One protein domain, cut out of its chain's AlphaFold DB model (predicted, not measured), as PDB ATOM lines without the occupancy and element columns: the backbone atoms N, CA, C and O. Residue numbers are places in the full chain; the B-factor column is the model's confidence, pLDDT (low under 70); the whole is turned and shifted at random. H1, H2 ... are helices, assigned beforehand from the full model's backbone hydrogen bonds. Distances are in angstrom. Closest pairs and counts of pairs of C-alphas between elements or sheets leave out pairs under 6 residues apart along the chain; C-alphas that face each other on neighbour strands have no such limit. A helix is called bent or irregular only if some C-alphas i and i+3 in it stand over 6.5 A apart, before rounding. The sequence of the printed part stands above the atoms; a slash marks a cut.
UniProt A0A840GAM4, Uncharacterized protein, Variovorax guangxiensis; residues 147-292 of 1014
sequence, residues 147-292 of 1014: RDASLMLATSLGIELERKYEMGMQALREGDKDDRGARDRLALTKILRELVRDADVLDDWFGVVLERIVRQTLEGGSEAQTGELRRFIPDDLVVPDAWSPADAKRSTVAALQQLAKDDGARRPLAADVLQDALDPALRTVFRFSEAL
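Overview. This is residues 147 to 292 of the 1014 residues of an uncharacterized protein of Variovorax guangxiensis (UniProt A0A840GAM4). A long helical hairpin, H1 and H2, has the other larger helices packed on it mostly crosswise: H3 crosses the first residues of H1, H6 and the arm H7a pack on H2, and the arm H7b folds back onto H1. The hairpin's turn, residues 173 to 181, sticks out, and little H4 lies farthest from the mean of the C-alphas. The printed part has 146 residues with seven named helices, H1 to H7 in chain order, and no named strand; the class is all helix. It is compact, with a radius of gyration of the C-alphas of 15.6 A and spans of 45 by 35 by 31 A.

Arrangement. Start at H1, residues 147 to 174. H2, residues 180 to 196, touches it at Gly 158 and Arg 193, closest C-alphas 5.0 A apart, at a shallow tilt of 28 degrees, opposite ways. H3, residues 199 to 219, touches H1 at residues 147 to 154 alone, about perpendicular at 78 degrees; C-alphas 150 and 210 are closest, 5.2 A. H3 has a kink of 59 degrees near residue 207 and is only just irregular, C-alphas 203 and 206 being 6.7 A apart. H6, residues 250 to 264, is irregular, with C-alphas 259 and 262 8.4 A apart; it touches H2 at a steep tilt of 51 degrees, closest C-alphas 191 and 255, 5.3 A. H7, residues 267 to 290, was assigned as one helix by its hydrogen bonds but is bent, with C-alphas 276 and 279 6.7 A apart. Its arm H7a, residues 267 to 276, touches H2 about perpendicular at 77 degrees, closest C-alphas 188 and 270, 6.2 A. Its arm H7b, residues 279 to 290, touches H1 at a steep tilt of 43 degrees, closest C-alphas 156 and 281, 4.9 A. H5, residues 234 to 237, touches H7a at C-alphas 234 and 267, the closest, 5.0 A; H4, residues 223 to 226, touches no helix. Every O i to N i+4 pair is within hydrogen-bond range in H2, H7a and H7b, against 23 of 24 in H1, 12 of 17 in H3 and 9 of 11 in H6; H4 and H5 are too short for such a pair.

Along the chain. Find C-alpha 147 at (178.792, 150.270, 132.253); from there H1 runs 40.9 A to C-alpha 174 at (199.978, 155.900, 166.723). H2 measures 24.3 A, H3 26.2 A and H6 19.3 A. H7b ends at C-alpha 290, (174.559, 139.102, 143.496).

Size, cuts and confidence. The C-alphas of Glu 174 and Gln 225, the two farthest apart, are 46.9 A apart. The printed part has no cut; the link from H5 to H6 is long, 12 residues. Mean pLDDT of the printed part is 79.6; look for values under 70 at residues 219 to 229 and 286 to 292, among others.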
ATOM      1  N   ARG A 147     178.826 148.851 131.885       76.12
ATOM      2  CA  ARG A 147     178.792 150.270 132.253       76.12
ATOM      3  C   ARG A 147     178.192 150.516 133.640       76.12
ATOM      4  O   ARG A 147     178.702 151.332 134.397       76.12
ATOM      5  N   ASP A 148     177.155 149.777 134.026       78.12
ATOM      6  CA  ASP A 148     176.585 149.905 135.374       78.12
ATOM      7  C   ASP A 148     177.553 149.323 136.419       78.12
ATOM      8  O   ASP A 148     177.769 149.904 137.485       78.12
ATOM      9  N   ALA A 149     178.228 148.222 136.077       79.12
ATOM     10  CA  ALA A 149     179.272 147.629 136.906       79.12
ATOM     11  C   ALA A 149     180.535 148.513 137.026       79.12
ATOM     12  O   ALA A 149     181.157 148.525 138.092       79.12
ATOM     13  N   SER A 150     180.909 149.292 135.999       85.81
ATOM     14  CA  SER A 150     182.030 150.245 136.084       85.81
ATOM     15  C   SER A 150     181.702 151.455 136.975       85.81
ATOM     16  O   SER A 150     182.535 151.849 137.795       85.81
ATOM     17  N   LEU A 151     180.464 151.966 136.932       85.38
ATOM     18  CA  LEU A 151     179.967 153.006 137.849       85.38
ATOM     19  C   LEU A 151     179.913 152.520 139.313       85.38
ATOM     20  O   LEU A 151     180.322 153.235 140.239       85.38
ATOM     21  N   MET A 152     179.475 151.276 139.543       85.81
ATOM     22  CA  MET A 152     179.556 150.643 140.867       85.81
ATOM     23  C   MET A 152     181.012 150.478 141.328       85.81
ATOM     24  O   MET A 152     181.308 150.701 142.507       85.81
ATOM     25  N   LEU A 153     181.937 150.143 140.418       88.19
ATOM     26  CA  LEU A 153     183.361 150.006 140.736       88.19
ATOM     27  C   LEU A 153     183.993 151.340 141.139       88.19
ATOM     28  O   LEU A 153     184.697 151.379 142.147       88.19
ATOM     29  N   ALA A 154     183.694 152.432 140.429       90.00
ATOM     30  CA  ALA A 154     184.123 153.779 140.809       90.00
ATOM     31  C   ALA A 154     183.646 154.147 142.222       90.00
ATOM     32  O   ALA A 154     184.436 154.542 143.084       90.00
ATOM     33  N   THR A 155     182.358 153.916 142.490       90.25
ATOM     34  CA  THR A 155     181.743 154.165 143.800       90.25
ATOM     35  C   THR A 155     182.447 153.363 144.900       90.25
ATOM     36  O   THR A 155     182.829 153.922 145.933       90.25
ATOM     37  N   SER A 156     182.692 152.069 144.674       90.19
ATOM     38  CA  SER A 156     183.334 151.210 145.670       90.19
ATOM     39  C   SER A 156     184.828 151.497 145.857       90.19
ATOM     40  O   SER A 156     185.308 151.424 146.989       90.19
ATOM     41  N   LEU A 157     185.559 151.860 144.797       92.62
ATOM     42  CA  LEU A 157     186.940 152.353 144.892       92.62
ATOM     43  C   LEU A 157     186.990 153.619 145.752       92.62
ATOM     44  O   LEU A 157     187.808 153.721 146.665       92.62
ATOM     45  N   GLY A 158     186.061 154.551 145.524       92.19
ATOM     46  CA  GLY A 158     185.927 155.771 146.312       92.19
ATOM     47  C   GLY A 158     185.628 155.526 147.797       92.19
ATOM     48  O   GLY A 158     185.987 156.372 148.618       92.19
ATOM     49  N   ILE A 159     184.992 154.409 148.164       92.12
ATOM     50  CA  ILE A 159     184.761 153.998 149.565       92.12
ATOM     51  C   ILE A 159     186.030 153.375 150.165       92.12
ATOM     52  O   ILE A 159     186.449 153.753 151.259       92.12
ATOM     53  N   GLU A 160     186.680 152.459 149.448       92.94
ATOM     54  CA  GLU A 160     187.863 151.747 149.950       92.94
ATOM     55  C   GLU A 160     189.106 152.638 150.068       92.94
ATOM     56  O   GLU A 160     189.883 152.496 151.015       92.94
ATOM     57  N   LEU A 161     189.268 153.618 149.173       94.44
ATOM     58  CA  LEU A 161     190.306 154.642 149.307       94.44
ATOM     59  C   LEU A 161     190.081 155.518 150.552       94.44
ATOM     60  O   LEU A 161     191.052 155.831 151.241       94.44
ATOM     61  N   GLU A 162     188.832 155.854 150.899       93.00
ATOM     62  CA  GLU A 162     188.532 156.601 152.133       93.00
ATOM     63  C   GLU A 162     188.881 155.773 153.377       93.00
ATOM     64  O   GLU A 162     189.654 156.223 154.220       93.00
ATOM     65  N   ARG A 163     188.418 154.517 153.447       91.88
ATOM     66  CA  ARG A 163     188.726 153.612 154.569       91.88
ATOM     67  C   ARG A 163     190.235 153.440 154.773       91.88
ATOM     68  O   ARG A 163     190.724 153.440 155.902       91.88
ATOM     69  N   LYS A 164     191.002 153.318 153.684       89.44
ATOM     70  CA  LYS A 164     192.472 153.247 153.741       89.44
ATOM     71  C   LYS A 164     193.121 154.554 154.171       89.44
ATOM     72  O   LYS A 164     194.123 154.513 154.886       89.44
ATOM     73  N   TYR A 165     192.573 155.690 153.745       92.12
ATOM     74  CA  TYR A 165     193.037 156.999 154.187       92.12
ATOM     75  C   TYR A 165     192.841 157.166 155.700       92.12
ATOM     76  O   TYR A 165     193.791 157.521 156.395       92.12
ATOM     77  N   GLU A 166     191.667 156.815 156.230       91.69
ATOM     78  CA  GLU A 166     191.377 156.844 157.670       91.69
ATOM     79  C   GLU A 166     192.303 155.916 158.471       91.69
ATOM     80  O   GLU A 166     192.953 156.366 159.418       91.69
ATOM     81  N   MET A 167     192.440 154.649 158.057       87.69
ATOM     82  CA  MET A 167     193.317 153.679 158.727       87.69
ATOM     83  C   MET A 167     194.787 154.121 158.737       87.69
ATOM     84  O   MET A 167     195.451 154.028 159.768       87.69
ATOM     85  N   GLY A 168     195.314 154.622 157.615       86.56
ATOM     86  CA  GLY A 168     196.696 155.102 157.568       86.56
ATOM     87  C   GLY A 168     196.898 156.417 158.328       86.56
ATOM     88  O   GLY A 168     197.948 156.614 158.935       86.56
ATOM     89  N   MET A 169     195.889 157.294 158.374       85.81
ATOM     90  CA  MET A 169     195.898 158.483 159.233       85.81
ATOM     91  C   MET A 169     195.891 158.121 160.723       85.81
ATOM     92  O   MET A 169     196.522 158.821 161.513       85.81
ATOM     93  N   GLN A 170     195.217 157.036 161.117       85.44
ATOM     94  CA  GLN A 170     195.297 156.495 162.474       85.44
ATOM     95  C   GLN A 170     196.687 155.899 162.755       85.44
ATOM     96  O   GLN A 170     197.321 156.283 163.737       85.44
ATOM     97  N   ALA A 171     197.224 155.080 161.847       83.19
ATOM     98  CA  ALA A 171     198.571 154.520 161.980       83.19
ATOM     99  C   ALA A 171     199.671 155.602 162.079       83.19
ATOM    100  O   ALA A 171     200.591 155.461 162.877       83.19
ATOM    101  N   LEU A 172     199.553 156.727 161.356       83.19
ATOM    102  CA  LEU A 172     200.458 157.885 161.491       83.19
ATOM    103  C   LEU A 172     200.305 158.663 162.811       83.19
ATOM    104  O   LEU A 172     201.194 159.438 163.170       83.19
ATOM    105  N   ARG A 173     199.177 158.525 163.519       81.00
ATOM    106  CA  ARG A 173     198.983 159.117 164.857       81.00
ATOM    107  C   ARG A 173     199.582 158.239 165.955       81.00
ATOM    108  O   ARG A 173     200.040 158.786 166.957       81.00
ATOM    109  N   GLU A 174     199.551 156.923 165.759       81.25
ATOM    110  CA  GLU A 174     199.978 155.900 166.723       81.25
ATOM    111  C   GLU A 174     201.448 155.468 166.545       81.25
ATOM    112  O   GLU A 174     202.087 155.074 167.519       81.25
ATOM    113  N   GLY A 175     201.991 155.554 165.326       71.19
ATOM    114  CA  GLY A 175     203.364 155.175 164.976       71.19
ATOM    115  C   GLY A 175     204.370 156.333 164.947       71.19
ATOM    116  O   GLY A 175     204.116 157.429 165.452       71.19
ATOM    117  N   ASP A 176     205.534 156.087 164.334       58.50
ATOM    118  CA  ASP A 176     206.548 157.126 164.131       58.50
ATOM    119  C   ASP A 176     206.002 158.219 163.207       58.50
ATOM    120  O   ASP A 176     205.643 157.989 162.047       58.50
ATOM    121  N   LYS A 177     205.952 159.439 163.743       59.81
ATOM    122  CA  LYS A 177     205.391 160.589 163.049       59.81
ATOM    123  C   LYS A 177     206.198 160.990 161.829       59.81
ATOM    124  O   LYS A 177     205.630 161.743 161.039       59.81
ATOM    125  N   ASP A 178     207.452 160.554 161.657       59.72
ATOM    126  CA  ASP A 178     208.300 161.017 160.551       59.72
ATOM    127  C   ASP A 178     208.433 160.090 159.328       59.72
ATOM    128  O   ASP A 178     209.158 160.433 158.387       59.72
ATOM    129  N   ASP A 179     207.641 159.011 159.233       72.25
ATOM    130  CA  ASP A 179     207.548 158.213 157.999       72.25
ATOM    131  C   ASP A 179     206.995 159.052 156.829       72.25
ATOM    132  O   ASP A 179     205.798 159.322 156.676       72.25
ATOM    133  N   ARG A 180     207.913 159.486 155.965       72.00
ATOM    134  CA  ARG A 180     207.602 160.255 154.760       72.00
ATOM    135  C   ARG A 180     206.917 159.406 153.685       72.00
ATOM    136  O   ARG A 180     206.077 159.940 152.968       72.00
ATOM    137  N   GLY A 181     207.248 158.119 153.580       76.50
ATOM    138  CA  GLY A 181     206.666 157.212 152.590       76.50
ATOM    139  C   GLY A 181     205.182 156.965 152.858       76.50
ATOM    140  O   GLY A 181     204.366 157.086 151.943       76.50
ATOM    141  N   ALA A 182     204.820 156.729 154.122       77.50
ATOM    142  CA  ALA A 182     203.426 156.617 154.549       77.50
ATOM    143  C   ALA A 182     202.626 157.904 154.263       77.50
ATOM    144  O   ALA A 182     201.521 157.836 153.718       77.50
ATOM    145  N   ARG A 183     203.197 159.084 154.556       81.88
ATOM    146  CA  ARG A 183     202.567 160.384 154.254       81.88
ATOM    147  C   ARG A 183     202.368 160.623 152.756       81.88
ATOM    148  O   ARG A 183     201.283 161.046 152.363       81.88
ATOM    149  N   ASP A 184     203.384 160.371 151.927       82.19
ATOM    150  CA  ASP A 184     203.287 160.550 150.471       82.19
ATOM    151  C   ASP A 184     202.240 159.581 149.872       82.19
ATOM    152  O   ASP A 184     201.427 160.003 149.046       82.19
ATOM    153  N   ARG A 185     202.170 158.326 150.357       86.62
ATOM    154  CA  ARG A 185     201.114 157.365 149.977       86.62
ATOM    155  C   ARG A 185     199.723 157.874 150.374       86.62
ATOM    156  O   ARG A 185     198.831 157.886 149.537       86.62
ATOM    157  N   LEU A 186     199.543 158.364 151.605       88.94
ATOM    158  CA  LEU A 186     198.253 158.878 152.095       88.94
ATOM    159  C   LEU A 186     197.781 160.156 151.398       88.94
ATOM    160  O   LEU A 186     196.581 160.313 151.162       88.94
ATOM    161  N   ALA A 187     198.704 161.054 151.048       87.19
ATOM    162  CA  ALA A 187     198.386 162.231 150.247       87.19
ATOM    163  C   ALA A 187     197.815 161.821 148.881       87.19
ATOM    164  O   ALA A 187     196.790 162.362 148.465       87.19
ATOM    165  N   LEU A 188     198.421 160.818 148.230       88.56
ATOM    166  CA  LEU A 188     197.903 160.241 146.987       88.56
ATOM    167  C   LEU A 188     196.567 159.515 147.196       88.56
ATOM    168  O   LEU A 188     195.649 159.763 146.422       88.56
ATOM    169  N   THR A 189     196.394 158.707 148.250       91.81
ATOM    170  CA  THR A 189     195.114 158.031 148.551       91.81
ATOM    171  C   THR A 189     193.952 159.021 148.644       91.81
ATOM    172  O   THR A 189     192.915 158.810 148.016       91.81
ATOM    173  N   LYS A 190     194.136 160.133 149.373       90.62
ATOM    174  CA  LYS A 190     193.124 161.194 149.479       90.62
ATOM    175  C   LYS A 190     192.793 161.798 148.113       90.62
ATOM    176  O   LYS A 190     191.630 161.988 147.788       90.62
ATOM    177  N   ILE A 191     193.823 162.106 147.332       90.12
ATOM    178  CA  ILE A 191     193.701 162.736 146.016       90.12
ATOM    179  C   ILE A 191     192.975 161.825 145.016       90.12
ATOM    180  O   ILE A 191     192.062 162.271 144.329       90.12
ATOM    181  N   LEU A 192     193.337 160.544 144.977       91.12
ATOM    182  CA  LEU A 192     192.716 159.542 144.112       91.12
ATOM    183  C   LEU A 192     191.249 159.302 144.485       91.12
ATOM    184  O   LEU A 192     190.415 159.130 143.602       91.12
ATOM    185  N   ARG A 193     190.910 159.359 145.780       90.44
ATOM    186  CA  ARG A 193     189.523 159.289 146.262       90.44
ATOM    187  C   ARG A 193     188.664 160.445 145.747       90.44
ATOM    188  O   ARG A 193     187.507 160.206 145.420       90.44
ATOM    189  N   GLU A 194     189.196 161.665 145.675       86.50
ATOM    190  CA  GLU A 194     188.481 162.796 145.060       86.50
ATOM    191  C   GLU A 194     188.352 162.607 143.540       86.50
ATOM    192  O   GLU A 194     187.273 162.802 142.995       86.50
ATOM    193  N   LEU A 195     189.429 162.165 142.878       88.88
ATOM    194  CA  LEU A 195     189.492 161.985 141.423       88.88
ATOM    195  C   LEU A 195     188.490 160.937 140.907       88.88
ATOM    196  O   LEU A 195     187.734 161.218 139.986       88.88
ATOM    197  N   VAL A 196     188.430 159.754 141.534       89.00
ATOM    198  CA  VAL A 196     187.505 158.663 141.148       89.00
ATOM    199  C   VAL A 196     186.033 158.990 141.463       89.00
ATOM    200  O   VAL A 196     185.128 158.355 140.928       89.00
ATOM    201  N   ARG A 197     185.772 159.983 142.324       85.44
ATOM    202  CA  ARG A 197     184.416 160.452 142.663       85.44
ATOM    203  C   ARG A 197     183.943 161.628 141.805       85.44
ATOM    204  O   ARG A 197     182.803 162.058 141.982       85.44
ATOM    205  N   ASP A 198     184.786 162.185 140.936       87.44
ATOM    206  CA  ASP A 198     184.387 163.302 140.088       87.44
ATOM    207  C   ASP A 198     183.675 162.794 138.824       87.44
ATOM    208  O   ASP A 198     184.216 161.963 138.101       87.44
ATOM    209  N   ALA A 199     182.458 163.278 138.565       83.62
ATOM    210  CA  ALA A 199     181.610 162.803 137.469       83.62
ATOM    211  C   ALA A 199     182.254 163.066 136.099       83.62
ATOM    212  O   ALA A 199     182.368 162.152 135.293       83.62
ATOM    213  N   ASP A 200     182.787 164.273 135.896       82.44
ATOM    214  CA  ASP A 200     183.413 164.687 134.632       82.44
ATOM    215  C   ASP A 200     184.719 163.912 134.352       82.44
ATOM    216  O   ASP A 200     185.168 163.790 133.219       82.44
ATOM    217  N   VAL A 201     185.355 163.371 135.396       86.94
ATOM    218  CA  VAL A 201     186.525 162.482 135.287       86.94
ATOM    219  C   VAL A 201     186.092 161.038 135.054       86.94
ATOM    220  O   VAL A 201     186.759 160.297 134.332       86.94
ATOM    221  N   LEU A 202     184.993 160.623 135.681       85.50
ATOM    222  CA  LEU A 202     184.458 159.277 135.575       85.50
ATOM    223  C   LEU A 202     183.865 159.012 134.191       85.50
ATOM    224  O   LEU A 202     184.201 157.993 133.601       85.50
ATOM    225  N   ASP A 203     183.038 159.905 133.656       82.88
ATOM    226  CA  ASP A 203     182.332 159.656 132.396       82.88
ATOM    227  C   ASP A 203     183.267 159.729 131.171       82.88
ATOM    228  O   ASP A 203     183.221 158.842 130.318       82.88
ATOM    229  N   ASP A 204     184.172 160.716 131.118       81.00
ATOM    230  CA  ASP A 204     185.003 160.995 129.931       81.00
ATOM    231  C   ASP A 204     186.422 160.382 129.968       81.00
ATOM    232  O   ASP A 204     187.139 160.415 128.966       81.00
ATOM    233  N   TRP A 205     186.866 159.821 131.104       87.38
ATOM    234  CA  TRP A 205     188.224 159.265 131.243       87.38
ATOM    235  C   TRP A 205     188.273 157.937 132.010       87.38
ATOM    236  O   TRP A 205     188.601 156.898 131.429       87.38
ATOM    237  N   PHE A 206     187.957 157.935 133.308       87.62
ATOM    238  CA  PHE A 206     188.082 156.733 134.142       87.62
ATOM    239  C   PHE A 206     187.089 155.635 133.746       87.62
ATOM    240  O   PHE A 206     187.392 154.460 133.939       87.62
ATOM    241  N   GLY A 207     185.949 155.980 133.149       86.94
ATOM    242  CA  GLY A 207     184.924 155.044 132.693       86.94
ATOM    243  C   GLY A 207     185.490 153.998 131.741       86.94
ATOM    244  O   GLY A 207     185.296 152.811 131.972       86.94
ATOM    245  N   VAL A 208     186.309 154.408 130.766       87.06
ATOM    246  CA  VAL A 208     186.976 153.491 129.820       87.06
ATOM    247  C   VAL A 208     187.954 152.548 130.535       87.06
ATOM    248  O   VAL A 208     188.006 151.352 130.241       87.06
ATOM    249  N   VAL A 209     188.714 153.059 131.513       89.75
ATOM    250  CA  VAL A 209     189.661 152.262 132.318       89.75
ATOM    251  C   VAL A 209     188.916 151.243 133.187       89.75
ATOM    252  O   VAL A 209     189.302 150.074 133.260       89.75
ATOM    253  N   LEU A 210     187.830 151.665 133.833       90.50
ATOM    254  CA  LEU A 210     187.021 150.814 134.700       90.50
ATOM    255  C   LEU A 210     186.211 149.796 133.889       90.50
ATOM    256  O   LEU A 210     186.150 148.641 134.296       90.50
ATOM    257  N   GLU A 211     185.671 150.165 132.725       88.12
ATOM    258  CA  GLU A 211     185.039 149.229 131.788       88.12
ATOM    259  C   GLU A 211     186.032 148.173 131.292       88.12
ATOM    260  O   GLU A 211     185.694 146.991 131.313       88.12
ATOM    261  N   ARG A 212     187.279 148.544 130.945       88.06
ATOM    262  CA  ARG A 212     188.349 147.577 130.622       88.06
ATOM    263  C   ARG A 212     188.557 146.582 131.764       88.06
ATOM    264  O   ARG A 212     188.557 145.372 131.535       88.06
ATOM    265  N   ILE A 213     188.732 147.078 132.991       85.31
ATOM    266  CA  ILE A 213     189.003 146.240 134.168       85.31
ATOM    267  C   ILE A 213     187.802 145.334 134.487       85.31
ATOM    268  O   ILE A 213     187.988 144.134 134.700       85.31
ATOM    269  N   VAL A 214     186.575 145.866 134.468       81.75
ATOM    270  CA  VAL A 214     185.332 145.111 134.703       81.75
ATOM    271  C   VAL A 214     185.136 144.047 133.627       81.75
ATOM    272  O   VAL A 214     184.961 142.878 133.970       81.75
ATOM    273  N   ARG A 215     185.247 144.411 132.342       79.38
ATOM    274  CA  ARG A 215     185.125 143.490 131.204       79.38
ATOM    275  C   ARG A 215     186.113 142.335 131.320       79.38
ATOM    276  O   ARG A 215     185.695 141.183 131.352       79.38
ATOM    277  N   GLN A 216     187.404 142.625 131.487       75.25
ATOM    278  CA  GLN A 216     188.434 141.589 131.624       75.25
ATOM    279  C   GLN A 216     188.246 140.727 132.892       75.25
ATOM    280  O   GLN A 216     188.615 139.551 132.901       75.25
ATOM    281  N   THR A 217     187.644 141.270 133.959       73.00
ATOM    282  CA  THR A 217     187.310 140.506 135.177       73.00
ATOM    283  C   THR A 217     186.078 139.610 134.998       73.00
ATOM    284  O   THR A 217     186.047 138.515 135.556       73.00
ATOM    285  N   LEU A 218     185.086 140.031 134.205       71.62
ATOM    286  CA  LEU A 218     183.870 139.265 133.901       71.62
ATOM    287  C   LEU A 218     184.103 138.189 132.827       71.62
ATOM    288  O   LEU A 218     183.779 137.015 133.030       71.62
ATOM    289  N   GLU A 219     184.666 138.585 131.688       68.06
ATOM    290  CA  GLU A 219     184.826 137.749 130.493       68.06
ATOM    291  C   GLU A 219     185.992 136.764 130.617       68.06
ATOM    292  O   GLU A 219     185.929 135.671 130.056       68.06
ATOM    293  N   GLY A 220     187.026 137.114 131.389       62.78
ATOM    294  CA  GLY A 220     188.269 136.353 131.497       62.78
ATOM    295  C   GLY A 220     189.194 136.525 130.278       62.78
ATOM    296  O   GLY A 220     188.998 137.408 129.454       62.78
ATOM    297  N   GLY A 221     190.230 135.680 130.157       58.31
ATOM    298  CA  GLY A 221     191.226 135.748 129.068       58.31
ATOM    299  C   GLY A 221     192.654 136.101 129.516       58.31
ATOM    300  O   GLY A 221     192.863 136.676 130.583       58.31
ATOM    301  N   SER A 222     193.658 135.696 128.734       52.31
ATOM    302  CA  SER A 222     195.076 135.967 129.030       52.31
ATOM    303  C   SER A 222     195.518 137.331 128.501       52.31
ATOM    304  O   SER A 222     195.162 137.682 127.379       52.31
ATOM    305  N   GLU A 223     196.370 138.047 129.248       56.16
ATOM    306  CA  GLU A 223     196.985 139.317 128.812       56.16
ATOM    307  C   GLU A 223     197.685 139.165 127.445       56.16
ATOM    308  O   GLU A 223     197.638 140.064 126.611       56.16
ATOM    309  N   ALA A 224     198.261 137.987 127.166       46.38
ATOM    310  CA  ALA A 224     198.908 137.665 125.889       46.38
ATOM    311  C   ALA A 224     197.933 137.436 124.711       46.38
ATOM    312  O   ALA A 224     198.374 137.342 123.568       46.38
ATOM    313  N   GLN A 225     196.629 137.297 124.978       49.34
ATOM    314  CA  GLN A 225     195.580 137.100 123.970       49.34
ATOM    315  C   GLN A 225     194.755 138.369 123.736       49.34
ATOM    316  O   GLN A 225     194.362 138.627 122.603       49.34
ATOM    317  N   THR A 226     194.486 139.147 124.790       56.81
ATOM    318  CA  THR A 226     193.662 140.364 124.711       56.81
ATOM    319  C   THR A 226     194.485 141.641 124.554       56.81
ATOM    320  O   THR A 226     193.966 142.625 124.042       56.81
ATOM    321  N   GLY A 227     195.747 141.655 125.002       60.25
ATOM    322  CA  GLY A 227     196.567 142.870 125.093       60.25
ATOM    323  C   GLY A 227     196.129 143.847 126.194       60.25
ATOM    324  O   GLY A 227     196.782 144.868 126.398       60.25
ATOM    325  N   GLU A 228     195.053 143.541 126.924       64.38
ATOM    326  CA  GLU A 228     194.462 144.396 127.953       64.38
ATOM    327  C   GLU A 228     194.771 143.881 129.362       64.38
ATOM    328  O   GLU A 228     194.776 142.676 129.623       64.38
ATOM    329  N   LEU A 229     194.990 144.807 130.299       69.75
ATOM    330  CA  LEU A 229     195.413 144.499 131.665       69.75
ATOM    331  C   LEU A 229     194.257 144.631 132.670       69.75
ATOM    332  O   LEU A 229     193.532 145.630 132.680       69.75
ATOM    333  N   ARG A 230     194.152 143.659 133.591       76.88
ATOM    334  CA  ARG A 230     193.179 143.615 134.716       76.88
ATOM    335  C   ARG A 230     193.581 144.446 135.938       76.88
ATOM    336  O   ARG A 230     193.166 144.173 137.061       76.88
ATOM    337  N   ARG A 231     194.450 145.425 135.734       82.75
ATOM    338  CA  ARG A 231     195.045 146.250 136.784       82.75
ATOM    339  C   ARG A 231     195.087 147.695 136.335       82.75
ATOM    340  O   ARG A 231     195.031 147.962 135.132       82.75
ATOM    341  N   PHE A 232     195.250 148.589 137.299       88.31
ATOM    342  CA  PHE A 232     195.695 149.942 137.001       88.31
ATOM    343  C   PHE A 232     197.161 149.927 136.552       88.31
ATOM    344  O   PHE A 232     197.991 149.201 137.109       88.31
ATOM    345  N   ILE A 233     197.475 150.739 135.550       87.88
ATOM    346  CA  ILE A 233     198.837 151.050 135.107       87.88
ATOM    347  C   ILE A 233     199.096 152.562 135.194       87.88
ATOM    348  O   ILE A 233     198.145 153.339 135.244       87.88
ATOM    349  N   PRO A 234     200.364 153.020 135.208       86.56
ATOM    350  CA  PRO A 234     200.678 154.450 135.283       86.56
ATOM    351  C   PRO A 234     200.060 155.276 134.145       86.56
ATOM    352  O   PRO A 234     199.749 156.446 134.354       86.56
ATOM    353  N   ASP A 235     199.856 154.661 132.976       87.81
ATOM    354  CA  ASP A 235     199.283 155.308 131.792       87.81
ATOM    355  C   ASP A 235     197.769 155.545 131.921       87.81
ATOM    356  O   ASP A 235     197.255 156.502 131.350       87.81
ATOM    357  N   ASP A 236     197.062 154.774 132.761       89.12
ATOM    358  CA  ASP A 236     195.652 155.040 133.097       89.12
ATOM    359  C   ASP A 236     195.485 156.381 133.839       89.12
ATOM    360  O   ASP A 236     194.393 156.939 133.883       89.12
ATOM    361  N   LEU A 237     196.575 156.899 134.424       90.06
ATOM    362  CA  LEU A 237     196.652 158.171 135.148       90.06
ATOM    363  C   LEU A 237     197.198 159.328 134.285       90.06
ATOM    364  O   LEU A 237     197.608 160.368 134.815       90.06
ATOM    365  N   VAL A 238     197.212 159.157 132.961       87.31
ATOM    366  CA  VAL A 238     197.440 160.226 131.982       87.31
ATOM    367  C   VAL A 238     196.089 160.788 131.537       87.31
ATOM    368  O   VAL A 238     195.192 160.040 131.163       87.31
ATOM    369  N   VAL A 239     195.950 162.115 131.587       85.56
ATOM    370  CA  VAL A 239     194.738 162.821 131.149       85.56
ATOM    371  C   VAL A 239     194.577 162.657 129.630       85.56
ATOM    372  O   VAL A 239     195.528 162.978 128.916       85.56
ATOM    373  N   PRO A 240     193.422 162.192 129.118       82.81
ATOM    374  CA  PRO A 240     193.185 162.079 127.681       82.81
ATOM    375  C   PRO A 240     193.123 163.449 126.994       82.81
ATOM    376  O   PRO A 240     192.532 164.379 127.535       82.81
ATOM    377  N   ASP A 241     193.617 163.549 125.756       76.69
ATOM    378  CA  ASP A 241     193.571 164.791 124.957       76.69
ATOM    379  C   ASP A 241     192.141 165.315 124.707       76.69
ATOM    380  O   ASP A 241     191.942 166.496 124.426       76.69
ATOM    381  N   ALA A 242     191.138 164.436 124.798       72.94
ATOM    382  CA  ALA A 242     189.722 164.777 124.653       72.94
ATOM    383  C   ALA A 242     189.092 165.371 125.929       72.94
ATOM    384  O   ALA A 242     187.994 165.922 125.858       72.94
ATOM    385  N   TRP A 243     189.756 165.264 127.085       79.75
ATOM    386  CA  TRP A 243     189.217 165.697 128.375       79.75
ATOM    387  C   TRP A 243     189.545 167.171 128.656       79.75
ATOM    388  O   TRP A 243     190.706 167.584 128.631       79.75
ATOM    389  N   SER A 244     188.523 167.981 128.951       72.81
ATOM    390  CA  SER A 244     188.681 169.428 129.151       72.81
ATOM    391  C   SER A 244     188.808 169.806 130.634       72.81
ATOM    392  O   SER A 244     187.869 169.597 131.398       72.81
ATOM    393  N   PRO A 245     189.899 170.474 131.062       66.94
ATOM    394  CA  PRO A 245     190.040 170.963 132.434       66.94
ATOM    395  C   PRO A 245     189.214 172.228 132.737       66.94
ATOM    396  O   PRO A 245     189.297 172.731 133.856       66.94
ATOM    397  N   ALA A 246     188.480 172.786 131.764       67.25
ATOM    398  CA  ALA A 246     187.862 174.113 131.872       67.25
ATOM    399  C   ALA A 246     186.837 174.228 133.016       67.25
ATOM    400  O   ALA A 246     186.830 175.236 133.724       67.25
ATOM    401  N   ASP A 247     186.038 173.180 133.224       65.81
ATOM    402  CA  ASP A 247     184.973 173.125 134.236       65.81
ATOM    403  C   ASP A 247     185.346 172.250 135.455       65.81
ATOM    404  O   ASP A 247     184.556 172.073 136.385       65.81
ATOM    405  N   ALA A 248     186.578 171.728 135.490       75.81
ATOM    406  CA  ALA A 248     187.024 170.770 136.495       75.81
ATOM    407  C   ALA A 248     187.059 171.353 137.921       75.81
ATOM    408  O   ALA A 248     187.544 172.461 138.183       75.81
ATOM    409  N   LYS A 249     186.610 170.555 138.897       82.81
ATOM    410  CA  LYS A 249     186.572 170.946 140.315       82.81
ATOM    411  C   LYS A 249     187.972 171.249 140.853       82.81
ATOM    412  O   LYS A 249     188.960 170.622 140.479       82.81
ATOM    413  N   ARG A 250     188.079 172.168 141.823       79.69
ATOM    414  CA  ARG A 250     189.373 172.539 142.445       79.69
ATOM    415  C   ARG A 250     190.117 171.346 143.063       79.69
ATOM    416  O   ARG A 250     191.344 171.333 143.043       79.69
ATOM    417  N   SER A 251     189.392 170.365 143.605       78.44
ATOM    418  CA  SER A 251     189.946 169.094 144.091       78.44
ATOM    419  C   SER A 251     190.594 168.291 142.961       78.44
ATOM    420  O   SER A 251     191.729 167.848 143.105       78.44
ATOM    421  N   THR A 252     189.917 168.189 141.823       82.56
ATOM    422  CA  THR A 252     190.364 167.508 140.602       82.56
ATOM    423  C   THR A 252     191.551 168.211 139.951       82.56
ATOM    424  O   THR A 252     192.553 167.571 139.655       82.56
ATOM    425  N   VAL A 253     191.536 169.540 139.841       80.88
ATOM    426  CA  VAL A 253     192.704 170.306 139.370       80.88
ATOM    427  C   VAL A 253     193.913 170.099 140.293       80.88
ATOM    428  O   VAL A 253     195.021 169.870 139.812       80.88
ATOM    429  N   ALA A 254     193.717 170.096 141.617       79.56
ATOM    430  CA  ALA A 254     194.787 169.786 142.570       79.56
ATOM    431  C   ALA A 254     195.265 168.322 142.473       79.56
ATOM    432  O   ALA A 254     196.456 168.054 142.647       79.56
ATOM    433  N   ALA A 255     194.364 167.383 142.163       82.06
ATOM    434  CA  ALA A 255     194.691 165.983 141.918       82.06
ATOM    435  C   ALA A 255     195.586 165.823 140.685       82.06
ATOM    436  O   ALA A 255     196.662 165.230 140.769       82.06
ATOM    437  N   LEU A 256     195.184 166.434 139.571       82.62
ATOM    438  CA  LEU A 256     195.926 166.435 138.315       82.62
ATOM    439  C   LEU A 256     197.296 167.099 138.459       82.62
ATOM    440  O   LEU A 256     198.290 166.530 138.024       82.62
ATOM    441  N   GLN A 257     197.387 168.239 139.151       81.50
ATOM    442  CA  GLN A 257     198.671 168.885 139.452       81.50
ATOM    443  C   GLN A 257     199.611 167.978 140.263       81.50
ATOM    444  O   GLN A 257     200.817 167.981 140.034       81.50
ATOM    445  N   GLN A 258     199.081 167.183 141.195       80.81
ATOM    446  CA  GLN A 258     199.873 166.247 141.998       80.81
ATOM    447  C   GLN A 258     200.263 164.978 141.230       80.81
ATOM    448  O   GLN A 258     201.350 164.454 141.464       80.81
ATOM    449  N   LEU A 259     199.424 164.505 140.304       81.25
ATOM    450  CA  LEU A 259     199.746 163.390 139.408       81.25
ATOM    451  C   LEU A 259     200.695 163.793 138.272       81.25
ATOM    452  O   LEU A 259     201.469 162.955 137.827       81.25
ATOM    453  N   ALA A 260     200.663 165.050 137.823       76.38
ATOM    454  CA  ALA A 260     201.564 165.599 136.808       76.38
ATOM    455  C   ALA A 260     202.910 166.077 137.379       76.38
ATOM    456  O   ALA A 260     203.874 166.225 136.630       76.38
ATOM    457  N   LYS A 261     202.995 166.311 138.696       73.88
ATOM    458  CA  LYS A 261     204.228 166.751 139.356       73.88
ATOM    459  C   LYS A 261     205.385 165.775 139.096       73.88
ATOM    460  O   LYS A 261     205.191 164.559 139.098       73.88
ATOM    461  N   ASP A 262     206.586 166.332 138.935       68.00
ATOM    462  CA  ASP A 262     207.823 165.589 138.680       68.00
ATOM    463  C   ASP A 262     207.705 164.709 137.406       68.00
ATOM    464  O   ASP A 262     208.032 163.524 137.432       68.00
ATOM    465  N   ASP A 263     207.150 165.273 136.318       65.38
ATOM    466  CA  ASP A 263     206.820 164.618 135.029       65.38
ATOM    467  C   ASP A 263     206.017 163.309 135.149       65.38
ATOM    468  O   ASP A 263     206.123 162.381 134.347       65.38
ATOM    469  N   GLY A 264     205.163 163.222 136.168       71.19
ATOM    470  CA  GLY A 264     204.371 162.025 136.424       71.19
ATOM    471  C   GLY A 264     205.096 160.933 137.203       71.19
ATOM    472  O   GLY A 264     204.570 159.826 137.306       71.19
ATOM    473  N   ALA A 265     206.236 161.222 137.842       74.75
ATOM    474  CA  ALA A 265     206.921 160.281 138.738       74.75
ATOM    475  C   ALA A 265     206.047 159.788 139.916       74.75
ATOM    476  O   ALA A 265     206.386 158.801 140.570       74.75
ATOM    477  N   ARG A 266     204.909 160.448 140.181       79.38
ATOM    478  CA  ARG A 266     203.890 160.025 141.157       79.38
ATOM    479  C   ARG A 266     202.868 159.020 140.599       79.38
ATOM    480  O   ARG A 266     202.254 158.317 141.401       79.38
ATOM    481  N   ARG A 267     202.717 158.882 139.271       87.06
ATOM    482  CA  ARG A 267     201.761 157.950 138.631       87.06
ATOM    483  C   ARG A 267     201.993 156.474 139.000       87.06
ATOM    484  O   ARG A 267     201.001 155.821 139.297       87.06
ATOM    485  N   PRO A 268     203.230 155.934 139.083       85.38
ATOM    486  CA  PRO A 268     203.435 154.543 139.503       85.38
ATOM    487  C   PRO A 268     202.928 154.263 140.923       85.38
ATOM    488  O   PRO A 268     202.153 153.337 141.128       85.38
ATOM    489  N   LEU A 269     203.270 155.125 141.888       84.88
ATOM    490  CA  LEU A 269     202.798 154.986 143.270       84.88
ATOM    491  C   LEU A 269     201.278 155.194 143.387       84.88
ATOM    492  O   LEU A 269     200.632 154.585 144.234       84.88
ATOM    493  N   ALA A 270     200.699 156.048 142.543       87.75
ATOM    494  CA  ALA A 270     199.257 156.248 142.481       87.75
ATOM    495  C   ALA A 270     198.520 155.033 141.878       87.75
ATOM    496  O   ALA A 270     197.487 154.632 142.412       87.75
ATOM    497  N   ALA A 271     199.080 154.402 140.840       88.00
ATOM    498  CA  ALA A 271     198.574 153.148 140.287       88.00
ATOM    499  C   ALA A 271     198.649 152.012 141.322       88.00
ATOM    500  O   ALA A 271     197.663 151.303 141.492       88.00
ATOM    501  N   ASP A 272     199.740 151.903 142.093       84.94
ATOM    502  CA  ASP A 272     199.845 150.951 143.214       84.94
ATOM    503  C   ASP A 272     198.754 151.185 144.280       84.94
ATOM    504  O   ASP A 272     198.147 150.238 144.777       84.94
ATOM    505  N   VAL A 273     198.468 152.445 144.636       89.56
ATOM    506  CA  VAL A 273     197.424 152.789 145.623       89.56
ATOM    507  C   VAL A 273     196.023 152.417 145.127       89.56
ATOM    508  O   VAL A 273     195.230 151.877 145.906       89.56
ATOM    509  N   LEU A 274     195.721 152.666 143.847       90.50
ATOM    510  CA  LEU A 274     194.479 152.202 143.221       90.50
ATOM    511  C   LEU A 274     194.425 150.671 143.158       90.50
ATOM    512  O   LEU A 274     193.400 150.082 143.496       90.50
ATOM    513  N   GLN A 275     195.529 150.017 142.791       88.12
ATOM    514  CA  GLN A 275     195.608 148.566 142.660       88.12
ATOM    515  C   GLN A 275     195.384 147.852 143.997       88.12
ATOM    516  O   GLN A 275     194.621 146.889 144.046       88.12
ATOM    517  N   ASP A 276     195.952 148.352 145.101       83.88
ATOM    518  CA  ASP A 276     195.670 147.798 146.428       83.88
ATOM    519  C   ASP A 276     194.168 147.902 146.779       83.88
ATOM    520  O   ASP A 276     193.668 147.150 147.621       83.88
ATOM    521  N   ALA A 277     193.472 148.938 146.289       88.56
ATOM    522  CA  ALA A 277     192.056 149.211 146.570       88.56
ATOM    523  C   ALA A 277     191.096 148.487 145.608       88.56
ATOM    524  O   ALA A 277     189.923 148.311 145.943       88.56
ATOM    525  N   LEU A 278     191.594 148.028 144.455       87.88
ATOM    526  CA  LEU A 278     190.810 147.387 143.403       87.88
ATOM    527  C   LEU A 278     190.176 146.066 143.851       87.88
ATOM    528  O   LEU A 278     188.988 145.862 143.627       87.88
ATOM    529  N   ASP A 279     190.927 145.192 144.524       76.44
ATOM    530  CA  ASP A 279     190.428 143.874 144.948       76.44
ATOM    531  C   ASP A 279     189.234 143.960 145.930       76.44
ATOM    532  O   ASP A 279     188.208 143.310 145.692       76.44
ATOM    533  N   PRO A 280     189.295 144.764 147.016       81.38
ATOM    534  CA  PRO A 280     188.138 145.012 147.879       81.38
ATOM    535  C   PRO A 280     186.958 145.681 147.156       81.38
ATOM    536  O   PRO A 280     185.800 145.356 147.437       81.38
ATOM    537  N   ALA A 281     187.236 146.576 146.201       86.38
ATOM    538  CA  ALA A 281     186.198 147.258 145.436       86.38
ATOM    539  C   ALA A 281     185.461 146.305 144.476       86.38
ATOM    540  O   ALA A 281     184.235 146.236 144.510       86.38
ATOM    541  N   LEU A 282     186.186 145.487 143.703       79.19
ATOM    542  CA  LEU A 282     185.608 144.458 142.827       79.19
ATOM    543  C   LEU A 282     184.730 143.469 143.607       79.19
ATOM    544  O   LEU A 282     183.600 143.202 143.205       79.19
ATOM    545  N   ARG A 283     185.198 142.985 144.768       73.88
ATOM    546  CA  ARG A 283     184.402 142.112 145.658       73.88
ATOM    547  C   ARG A 283     183.073 142.747 146.075       73.88
ATOM    548  O   ARG A 283     182.088 142.042 146.262       73.88
ATOM    549  N   THR A 284     183.050 144.065 146.243       76.75
ATOM    550  CA  THR A 284     181.847 144.812 146.625       76.75
ATOM    551  C   THR A 284     180.896 144.973 145.437       76.75
ATOM    552  O   THR A 284     179.701 144.739 145.595       76.75
ATOM    553  N   VAL A 285     181.410 145.264 144.235       76.06
ATOM    554  CA  VAL A 285     180.611 145.304 142.993       76.06
ATOM    555  C   VAL A 285     179.940 143.962 142.711       76.06
ATOM    556  O   VAL A 285     178.737 143.924 142.468       76.06
ATOM    557  N   PHE A 286     180.678 142.852 142.801       68.62
ATOM    558  CA  PHE A 286     180.100 141.531 142.541       68.62
ATOM    559  C   PHE A 286     179.052 141.132 143.590       68.62
ATOM    560  O   PHE A 286     178.018 140.593 143.216       68.62
ATOM    561  N   ARG A 287     179.204 141.543 144.857       65.75
ATOM    562  CA  ARG A 287     178.136 141.412 145.870       65.75
ATOM    563  C   ARG A 287     176.889 142.247 145.574       65.75
ATOM    564  O   ARG A 287     175.779 141.798 145.836       65.75
ATOM    565  N   PHE A 288     177.044 143.458 145.036       52.84
ATOM    566  CA  PHE A 288     175.893 144.259 144.607       52.84
ATOM    567  C   PHE A 288     175.196 143.644 143.385       52.84
ATOM    568  O   PHE A 288     173.971 143.647 143.324       52.84
ATOM    569  N   SER A 289     175.952 143.037 142.467       54.88
ATOM    570  CA  SER A 289     175.396 142.225 141.380       54.88
ATOM    571  C   SER A 289     174.642 140.992 141.888       54.88
ATOM    572  O   SER A 289     173.555 140.704 141.394       54.88
ATOM    573  N   GLU A 290     175.196 140.267 142.863       53.94
ATOM    574  CA  GLU A 290     174.559 139.102 143.496       53.94
ATOM    575  C   GLU A 290     173.221 139.475 144.158       53.94
ATOM    576  O   GLU A 290     172.298 138.669 144.154       53.94
ATOM    577  N   ALA A 291     173.086 140.707 144.665       46.06
ATOM    578  CA  ALA A 291     171.849 141.226 145.251       46.06
ATOM    579  C   ALA A 291     170.803 141.721 144.224       46.06
ATOM    580  O   ALA A 291     169.659 141.982 144.602       46.06
ATOM    581  N   LEU A 292     171.185 141.888 142.951       43.62
ATOM    582  CA  LEU A 292     170.306 142.337 141.860       43.62
ATOM    583  C   LEU A 292     169.839 141.179 140.958       43.62
ATOM    584  O   LEU A 292     168.776 141.274 140.342       43.62
TER     585      LEU A 292